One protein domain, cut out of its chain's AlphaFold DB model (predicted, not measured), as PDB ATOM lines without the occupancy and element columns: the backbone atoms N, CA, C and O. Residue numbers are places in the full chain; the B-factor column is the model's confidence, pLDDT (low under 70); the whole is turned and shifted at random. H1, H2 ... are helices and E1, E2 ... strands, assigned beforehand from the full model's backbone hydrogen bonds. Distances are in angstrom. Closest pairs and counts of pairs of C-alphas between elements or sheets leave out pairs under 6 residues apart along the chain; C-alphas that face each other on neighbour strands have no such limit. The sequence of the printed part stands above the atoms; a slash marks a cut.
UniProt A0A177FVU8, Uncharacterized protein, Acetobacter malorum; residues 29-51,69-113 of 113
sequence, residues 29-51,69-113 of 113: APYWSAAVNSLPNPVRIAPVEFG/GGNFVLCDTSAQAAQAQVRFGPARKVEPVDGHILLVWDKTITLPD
ATOM      1  N   ALA A  29      70.418 183.727 207.672       95.62
ATOM      2  CA  ALA A  29      71.387 184.712 207.186       95.62
ATOM      3  C   ALA A  29      72.498 184.946 208.219       95.62
ATOM      4  O   ALA A  29      72.275 184.667 209.396       95.62
ATOM      5  N   PRO A  30      73.668 185.491 207.843       95.06
ATOM      6  CA  PRO A  30      74.624 186.037 208.802       95.06
ATOM      7  C   PRO A  30      73.958 186.998 209.792       95.06
ATOM      8  O   PRO A  30      72.971 187.657 209.461       95.06
ATOM      9  N   TYR A  31      74.492 187.084 211.014       90.25
ATOM     10  CA  TYR A  31      73.856 187.823 212.113       90.25
ATOM     11  C   TYR A  31      73.434 189.254 211.741       90.25
ATOM     12  O   TYR A  31      72.284 189.626 211.971       90.25
ATOM     13  N   TRP A  32      74.329 190.040 211.139       87.81
ATOM     14  CA  TRP A  32      74.034 191.433 210.787       87.81
ATOM     15  C   TRP A  32      72.955 191.548 209.710       87.81
ATOM     16  O   TRP A  32      72.039 192.361 209.847       87.81
ATOM     17  N   SER A  33      73.003 190.683 208.701       91.06
ATOM     18  CA  SER A  33      72.032 190.630 207.604       91.06
ATOM     19  C   SER A  33      70.656 190.183 208.108       91.06
ATOM     20  O   SER A  33      69.639 190.760 207.727       91.06
ATOM     21  N   ALA A  34      70.605 189.222 209.038       90.69
ATOM     22  CA  ALA A  34      69.374 188.839 209.726       90.69
ATOM     23  C   ALA A  34      68.813 189.988 210.582       90.69
ATOM     24  O   ALA A  34      67.612 190.251 210.548       90.69
ATOM     25  N   ALA A  35      69.670 190.689 211.330       87.00
ATOM     26  CA  ALA A  35      69.262 191.761 212.234       87.00
ATOM     27  C   ALA A  35      68.659 192.960 211.484       87.00
ATOM     28  O   ALA A  35      67.561 193.401 211.830       87.00
ATOM     29  N   VAL A  36      69.322 193.447 210.427       85.81
ATOM     30  CA  VAL A  36      68.843 194.579 209.607       85.81
ATOM     31  C   VAL A  36      67.508 194.281 208.923       85.81
ATOM     32  O   VAL A  36      66.661 195.165 208.823       85.81
ATOM     33  N   ASN A  37      67.285 193.035 208.506       84.31
ATOM     34  CA  ASN A  37      66.086 192.644 207.763       84.31
ATOM     35  C   ASN A  37      64.956 192.098 208.662       84.31
ATOM     36  O   ASN A  37      63.953 191.595 208.163       84.31
ATOM     37  N   SER A  38      65.083 192.211 209.991       76.25
ATOM     38  CA  SER A  38      64.116 191.662 210.960       76.25
ATOM     39  C   SER A  38      62.879 192.540 211.240       76.25
ATOM     40  O   SER A  38      61.966 192.105 211.942       76.25
ATOM     41  N   LEU A  39      62.806 193.760 210.692       66.38
ATOM     42  CA  LEU A  39      61.719 194.733 210.907       66.38
ATOM     43  C   LEU A  39      61.236 195.301 209.552       66.38
ATOM     44  O   LEU A  39      62.093 195.582 208.719       66.38
ATOM     45  N   PRO A  40      59.931 195.556 209.290       61.53
ATOM     46  CA  PRO A  40      58.690 194.989 209.822       61.53
ATOM     47  C   PRO A  40      58.174 193.885 208.872       61.53
ATOM     48  O   PRO A  40      57.125 194.022 208.239       61.53
ATOM     49  N   ASN A  41      58.938 192.805 208.713       64.62
ATOM     50  CA  ASN A  41      58.609 191.733 207.777       64.62
ATOM     51  C   ASN A  41      58.039 190.513 208.533       64.62
ATOM     52  O   ASN A  41      58.637 190.107 209.529       64.62
ATOM     53  N   PRO A  42      56.914 189.895 208.107       78.00
ATOM     54  CA  PRO A  42      56.491 188.592 208.635       78.00
ATOM     55  C   PRO A  42      57.516 187.472 208.395       78.00
ATOM     56  O   PRO A  42      57.424 186.423 209.033       78.00
ATOM     57  N   VAL A  43      58.472 187.669 207.482       87.50
ATOM     58  CA  VAL A  43      59.523 186.687 207.211       87.50
ATOM     59  C   VAL A  43      60.514 186.617 208.367       87.50
ATOM     60  O   VAL A  43      61.173 187.594 208.717       87.50
ATOM     61  N   ARG A  44      60.658 185.424 208.938       89.44
ATOM     62  CA  ARG A  44      61.653 185.135 209.965       89.44
ATOM     63  C   ARG A  44      62.991 184.801 209.309       89.44
ATOM     64  O   ARG A  44      63.108 183.808 208.593       89.44
ATOM     65  N   ILE A  45      64.017 185.577 209.640       91.88
ATOM     66  CA  ILE A  45      65.402 185.318 209.239       91.88
ATOM     67  C   ILE A  45      66.197 184.962 210.493       91.88
ATOM     68  O   ILE A  45      66.421 185.808 211.358       91.88
ATOM     69  N   ALA A  46      66.587 183.698 210.623       93.06
ATOM     70  CA  ALA A  46      67.358 183.228 211.760       93.06
ATOM     71  C   ALA A  46      68.863 183.440 211.533       93.06
ATOM     72  O   ALA A  46      69.382 183.055 210.483       93.06
ATOM     73  N   PRO A  47      69.585 184.041 212.496       94.19
ATOM     74  CA  PRO A  47      70.999 184.321 212.318       94.19
ATOM     75  C   PRO A  47      71.824 183.025 212.341       94.19
ATOM     76  O   PRO A  47      71.565 182.127 213.142       94.19
ATOM     77  N   VAL A  48      72.832 182.922 211.484       94.94
ATOM     78  CA  VAL A  48      73.763 181.790 211.422       94.94
ATOM     79  C   VAL A  48      75.201 182.275 211.360       94.94
ATOM     80  O   VAL A  48      75.480 183.387 210.911       94.94
ATOM     81  N   GLU A  49      76.118 181.423 211.793       94.00
ATOM     82  CA  GLU A  49      77.551 181.623 211.629       94.00
ATOM     83  C   GLU A  49      78.060 180.780 210.466       94.00
ATOM     84  O   GLU A  49      77.779 179.582 210.381       94.00
ATOM     85  N   PHE A  50      78.843 181.408 209.592       93.69
ATOM     86  CA  PHE A  50      79.617 180.719 208.569       93.69
ATOM     87  C   PHE A  50      81.045 180.534 209.087       93.69
ATOM     88  O   PHE A  50      81.820 181.486 209.142       93.69
ATOM     89  N   GLY A  51      81.375 179.309 209.497       89.69
ATOM     90  CA  GLY A  51      82.727 178.890 209.866       89.69
ATOM     91  C   GLY A  51      83.133 177.650 209.072       89.69
ATOM     92  O   GLY A  51      82.850 177.550 207.881       89.69
ATOM     93  N   GLY A  69      63.199 174.898 210.798       90.12
ATOM     94  CA  GLY A  69      64.001 175.049 209.594       90.12
ATOM     95  C   GLY A  69      63.649 176.314 208.807       90.12
ATOM     96  O   GLY A  69      63.004 177.239 209.299       90.12
ATOM     97  N   GLY A  70      64.084 176.335 207.555       93.19
ATOM     98  CA  GLY A  70      63.759 177.377 206.589       93.19
ATOM     99  C   GLY A  70      63.840 176.835 205.172       93.19
ATOM    100  O   GLY A  70      64.125 175.660 204.972       93.19
ATOM    101  N   ASN A  71      63.584 177.667 204.173       95.62
ATOM    102  CA  ASN A  71      63.713 177.282 202.764       95.62
ATOM    103  C   ASN A  71      64.595 178.242 201.957       95.62
ATOM    104  O   ASN A  71      64.711 178.093 200.742       95.62
ATOM    105  N   PHE A  72      65.241 179.198 202.622       97.19
ATOM    106  CA  PHE A  72      66.200 180.089 201.992       97.19
ATOM    107  C   PHE A  72      67.394 180.396 202.893       97.19
ATOM    108  O   PHE A  72      67.326 180.283 204.121       97.19
ATOM    109  N   VAL A  73      68.481 180.823 202.255       97.69
ATOM    110  CA  VAL A  73      69.659 181.390 202.907       97.69
ATOM    111  C   VAL A  73      70.014 182.684 202.185       97.69
ATOM    112  O   VAL A  73      70.135 182.694 200.961       97.69
ATOM    113  N   LEU A  74      70.170 183.766 202.937       97.12
ATOM    114  CA  LEU A  74      70.725 185.022 202.454       97.12
ATOM    115  C   LEU A  74      72.220 185.045 202.788       97.12
ATOM    116  O   LEU A  74      72.594 184.898 203.948       97.12
ATOM    117  N   CYS A  75      73.066 185.203 201.778       97.44
ATOM    118  CA  CYS A  75      74.520 185.200 201.916       97.44
ATOM    119  C   CYS A  75      75.102 186.571 201.567       97.44
ATOM    120  O   CYS A  75      74.702 187.175 200.575       97.44
ATOM    121  N   ASP A  76      76.110 187.008 202.314       96.38
ATOM    122  CA  ASP A  76      76.824 188.268 202.068       96.38
ATOM    123  C   ASP A  76      77.904 188.097 200.987       96.38
ATOM    124  O   ASP A  76      78.365 189.061 200.382       96.38
ATOM    125  N   THR A  77      78.356 186.859 200.751       96.94
ATOM    126  CA  THR A  77      79.448 186.556 199.815       96.94
ATOM    127  C   THR A  77      79.182 185.299 198.995       96.94
ATOM    128  O   THR A  77      78.443 184.397 199.398       96.94
ATOM    129  N   SER A  78      79.856 185.192 197.848       97.00
ATOM    130  CA  SER A  78      79.826 183.995 196.999       97.00
ATOM    131  C   SER A  78      80.395 182.755 197.693       97.00
ATOM    132  O   SER A  78      79.907 181.651 197.457       97.00
ATOM    133  N   ALA A  79      81.379 182.923 198.583       97.12
ATOM    134  CA  ALA A  79      81.948 181.831 199.370       97.12
ATOM    135  C   ALA A  79      80.909 181.221 200.326       97.12
ATOM    136  O   ALA A  79      80.746 180.002 200.363       97.12
ATOM    137  N   GLN A  80      80.147 182.065 201.031       97.88
ATOM    138  CA  GLN A  80      79.030 181.618 201.869       97.88
ATOM    139  C   GLN A  80      77.954 180.909 201.037       97.88
ATOM    140  O   GLN A  80      77.467 179.848 201.429       97.88
ATOM    141  N   ALA A  81      77.622 181.447 199.859       97.81
ATOM    142  CA  ALA A  81      76.635 180.839 198.973       97.81
ATOM    143  C   ALA A  81      77.075 179.452 198.470       97.81
ATOM    144  O   ALA A  81      76.281 178.508 198.453       97.81
ATOM    145  N   ALA A  82      78.351 179.301 198.103       97.81
ATOM    146  CA  ALA A  82      78.922 178.014 197.723       97.81
ATOM    147  C   ALA A  82      78.868 177.015 198.890       97.81
ATOM    148  O   ALA A  82      78.413 175.886 198.711       97.81
ATOM    149  N   GLN A  83      79.250 177.442 200.097       97.69
ATOM    150  CA  GLN A  83      79.192 176.605 201.295       97.69
ATOM    151  C   GLN A  83      77.761 176.141 201.611       97.69
ATOM    152  O   GLN A  83      77.546 174.962 201.896       97.69
ATOM    153  N   ALA A  84      76.765 177.025 201.506       97.31
ATOM    154  CA  ALA A  84      75.360 176.676 201.723       97.31
ATOM    155  C   ALA A  84      74.857 175.636 200.712       97.31
ATOM    156  O   ALA A  84      74.177 174.682 201.095       97.31
ATOM    157  N   GLN A  85      75.238 175.758 199.439       97.56
ATOM    158  CA  GLN A  85      74.886 174.761 198.425       97.56
ATOM    159  C   GLN A  85      75.604 173.421 198.624       97.56
ATOM    160  O   GLN A  85      75.010 172.374 198.371       97.56
ATOM    161  N   VAL A  86      76.839 173.414 199.136       97.12
ATOM    162  CA  VAL A  86      77.515 172.170 199.546       97.12
ATOM    163  C   VAL A  86      76.768 171.511 200.709       97.12
ATOM    164  O   VAL A  86      76.534 170.303 200.684       97.12
ATOM    165  N   ARG A  87      76.352 172.292 201.714       95.44
ATOM    166  CA  ARG A  87      75.710 171.772 202.932       95.44
ATOM    167  C   ARG A  87      74.296 171.248 202.700       95.44
ATOM    168  O   ARG A  87      73.925 170.222 203.274       95.44
ATOM    169  N   PHE A  88      73.497 171.969 201.917       96.06
ATOM    170  CA  PHE A  88      72.065 171.707 201.751       96.06
ATOM    171  C   PHE A  88      71.704 171.097 200.391       96.06
ATOM    172  O   PHE A  88      70.555 170.689 200.176       96.06
ATOM    173  N   GLY A  89      72.678 170.972 199.490       96.94
ATOM    174  CA  GLY A  89      72.470 170.638 198.086       96.94
ATOM    175  C   GLY A  89      72.181 171.881 197.234       96.94
ATOM    176  O   GLY A  89      71.984 172.973 197.776       96.94
ATOM    177  N   PRO A  90      72.132 171.729 195.900       97.25
ATOM    178  CA  PRO A  90      71.934 172.849 194.988       97.25
ATOM    179  C   PRO A  90      70.617 173.570 195.279       97.25
ATOM    180  O   PRO A  90      69.583 172.936 195.514       97.25
ATOM    181  N   ALA A  91      70.667 174.899 195.272       97.75
ATOM    182  CA  ALA A  91      69.472 175.717 195.405       97.75
ATOM    183  C   ALA A  91      68.668 175.660 194.100       97.75
ATOM    184  O   ALA A  91      69.228 175.646 193.005       97.75
ATOM    185  N   ARG A  92      67.340 175.669 194.208       97.81
ATOM    186  CA  ARG A  92      66.450 175.785 193.046       97.81
ATOM    187  C   ARG A  92      66.553 177.178 192.422       97.81
ATOM    188  O   ARG A  92      66.411 177.329 191.212       97.81
ATOM    189  N   LYS A  93      66.789 178.195 193.253       97.69
ATOM    190  CA  LYS A  93      66.964 179.580 192.819       97.69
ATOM    191  C   LYS A  93      68.195 180.195 193.469       97.69
ATOM    192  O   LYS A  93      68.419 179.999 194.662       97.69
ATOM    193  N   VAL A  94      68.947 180.953 192.677       97.75
ATOM    194  CA  VAL A  94      70.074 181.782 193.111       97.75
ATOM    195  C   VAL A  94      69.864 183.165 192.516       97.75
ATOM    196  O   VAL A  94      69.778 183.290 191.295       97.75
ATOM    197  N   GLU A  95      69.736 184.186 193.354       95.62
ATOM    198  CA  GLU A  95      69.370 185.528 192.903       95.62
ATOM    199  C   GLU A  95      70.155 186.592 193.681       95.62
ATOM    200  O   GLU A  95      70.174 186.551 194.911       95.62
ATOM    201  N   PRO A  96      70.831 187.538 193.007       95.44
ATOM    202  CA  PRO A  96      71.414 188.680 193.691       95.44
ATOM    203  C   PRO A  96      70.304 189.637 194.142       95.44
ATOM    204  O   PRO A  96      69.415 189.978 193.362       95.44
ATOM    205  N   VAL A  97      70.369 190.100 195.388       93.50
ATOM    206  CA  VAL A  97      69.426 191.075 195.946       93.50
ATOM    207  C   VAL A  97      70.158 191.985 196.922       93.50
ATOM    208  O   VAL A  97      70.727 191.517 197.898       93.50
ATOM    209  N   ASP A  98      70.174 193.289 196.642       90.75
ATOM    210  CA  ASP A  98      70.730 194.315 197.540       90.75
ATOM    211  C   ASP A  98      72.151 194.012 198.058       90.75
ATOM    212  O   ASP A  98      72.426 194.015 199.255       90.75
ATOM    213  N   GLY A  99      73.056 193.628 197.151       91.31
ATOM    214  CA  GLY A  99      74.433 193.253 197.502       91.31
ATOM    215  C   GLY A  99      74.592 191.875 198.159       91.31
ATOM    216  O   GLY A  99      75.720 191.462 198.412       91.31
ATOM    217  N   HIS A 100      73.499 191.145 198.377       96.06
ATOM    218  CA  HIS A 100      73.485 189.782 198.903       96.06
ATOM    219  C   HIS A 100      73.175 188.766 197.801       96.06
ATOM    220  O   HIS A 100      72.755 189.104 196.692       96.06
ATOM    221  N   ILE A 101      73.347 187.490 198.131       98.12
ATOM    222  CA  ILE A 101      72.969 186.350 197.303       98.12
ATOM    223  C   ILE A 101      71.875 185.584 198.043       98.12
ATOM    224  O   ILE A 101      72.123 184.996 199.096       98.12
ATOM    225  N   LEU A 102      70.667 185.582 197.489       98.00
ATOM    226  CA  LEU A 102      69.544 184.800 197.979       98.00
ATOM    227  C   LEU A 102      69.550 183.416 197.330       98.00
ATOM    228  O   LEU A 102      69.487 183.280 196.108       98.00
ATOM    229  N   LEU A 103      69.588 182.385 198.165       98.50
ATOM    230  CA  LEU A 103      69.457 180.988 197.774       98.50
ATOM    231  C   LEU A 103      68.111 180.450 198.250       98.50
ATOM    232  O   LEU A 103      67.772 180.638 199.415       98.50
ATOM    233  N   VAL A 104      67.367 179.756 197.386       98.19
ATOM    234  CA  VAL A 104      66.036 179.206 197.707       98.19
ATOM    235  C   VAL A 104      65.947 177.731 197.332       98.19
ATOM    236  O   VAL A 104      66.351 177.334 196.236       98.19
ATOM    237  N   TRP A 105      65.361 176.923 198.213       97.81
ATOM    238  CA  TRP A 105      65.117 175.493 198.026       97.81
ATOM    239  C   TRP A 105      63.615 175.175 198.017       97.81
ATOM    240  O   TRP A 105      62.832 175.803 198.722       97.81
ATOM    241  N   ASP A 106      63.223 174.132 197.274       95.06
ATOM    242  CA  ASP A 106      61.853 173.573 197.302       95.06
ATOM    243  C   ASP A 106      61.619 172.612 198.485       95.06
ATOM    244  O   ASP A 106      60.556 172.010 198.622       95.06
ATOM    245  N   LYS A 107      62.627 172.454 199.346       94.19
ATOM    246  CA  LYS A 107      62.582 171.637 200.559       94.19
ATOM    247  C   LYS A 107      62.914 172.488 201.775       94.19
ATOM    248  O   LYS A 107      63.643 173.475 201.671       94.19
ATOM    249  N   THR A 108      62.451 172.046 202.935       94.88
ATOM    250  CA  THR A 108      62.900 172.602 204.209       94.88
ATOM    251  C   THR A 108      64.336 172.161 204.479       94.88
ATOM    252  O   THR A 108      64.657 170.972 204.447       94.88
ATOM    253  N   ILE A 109      65.201 173.134 204.732       95.25
ATOM    254  CA  ILE A 109      66.573 172.958 205.188       95.25
ATOM    255  C   ILE A 109      66.626 173.202 206.695       95.25
ATOM    256  O   ILE A 109      65.984 174.112 207.224       95.25
ATOM    257  N   THR A 110      67.376 172.359 207.393       93.50
ATOM    258  CA  THR A 110      67.513 172.404 208.848       93.50
ATOM    259  C   THR A 110      68.979 172.523 209.227       93.50
ATOM    260  O   THR A 110      69.869 172.038 208.526       93.50
ATOM    261  N   LEU A 111      69.217 173.184 210.352       88.25
ATOM    262  CA  LEU A 111      70.519 173.221 210.998       88.25
ATOM    263  C   LEU A 111      70.494 172.252 212.181       88.25
ATOM    264  O   LEU A 111      69.442 172.110 212.809       88.25
ATOM    265  N   PRO A 112      71.607 171.563 212.467       78.44
ATOM    266  CA  PRO A 112      71.732 170.826 213.714       78.44
ATOM    267  C   PRO A 112      71.653 171.814 214.889       78.44
ATOM    268  O   PRO A 112      72.233 172.899 214.806       78.44
ATOM    269  N   ASP A 113      70.908 171.432 215.929       64.62
ATOM    270  CA  ASP A 113      70.902 172.118 217.232       64.62
ATOM    271  C   ASP A 113      72.269 171.987 217.930       64.62
ATOM    272  O   ASP A 113      72.923 170.924 217.776       64.62
TER     273      ASP A 113
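This is residues 29 to 51 and 69 to 113 of the 113 residues of an uncharacterized protein of Acetobacter malorum (UniProt A0A177FVU8). A small slab of three antiparallel strands, E2, E4 and E3, has the helix H2 over one face, and a second, smaller part, strand E1 with the short helix H1 packed on it, sits beyond the E2 edge. E4, the longest strand, bends by 106 degrees at residue 106. The printed part has 68 residues, with two named helices and four named strands in the order H1, E1, E2, H2, E3, E4; the sheet's order is E2, E4, E3, and the class is mixed, helices and strands. The whole is compact and rounded, with a radius of gyration of the C-alphas of 11.2 A and spans of 30 by 26 by 24 A.

In the sheet, E4, residues 100 to 109, is the inner strand between the edge strands E2, residues 70 to 75, and E3, residues 93 to 97. E2 and E4 are antiparallel, their directions at 161 degrees; N 73 and O 103, 2.9 A apart, are within hydrogen-bond range, as are N 109 and O 70, 2.8 A. E3 and E4 form a hairpin, antiparallel at 149 degrees, with N 102 and O 95 within range at 2.8 A. H2, residues 78 to 88, is on the sheet at a height over the sheet of 9.0 A, making two layers, a helix on one face of a sheet. It lies over E2 and E4 and runs along the strands, at 4 degrees to E2 on the local plane. The closest C-alphas of H2 and E4 are those of Phe 88 and Ile 109, 6.6 A apart. E2, H2 and E3 form a split strand-helix-strand unit, two strands running the same way with E4 between them in the sheet; its crossover is right-handed. E1, residues 44 to 50, pairs with no named strand; it and E2 are near each other, with 11 pairs of C-alphas within 10 A. Residues 29 to 30 pair with residues 47 to 48 of E1, parallel. The closest C-alphas of E1 and H1, residues 31 to 36, are those of Pro 47 and Tyr 31, 4.5 A apart. H1 is not on the sheet, but only just, with 4 pairs of C-alphas within 10 A; H1 and H2 are apart. In H1 and H2 every O i to N i+4 pair is within hydrogen-bond range.

E2 measures 14.1 A from first to last C-alpha, E4 19.2 A and E3 12.2 A. H2 measures 15.3 A, E1 18.6 A and H1 8.8 A. H1 begins at C-alpha 31, (73.856, 187.823, 212.113), and E4 ends at C-alpha 109, (66.573, 172.958, 205.188).

The C-alphas farthest apart, those of Pro 40 and Val 86, are 31.3 A apart. Residues 52 to 68 are not printed, and C-alphas 51 and 69 stand 19.1 A apart across this cut. Of the links printed whole, H1 to E1 is short and the other three are tight. Mean pLDDT of the printed part is 92.0; residues 39 to 41 and 113 are under 70.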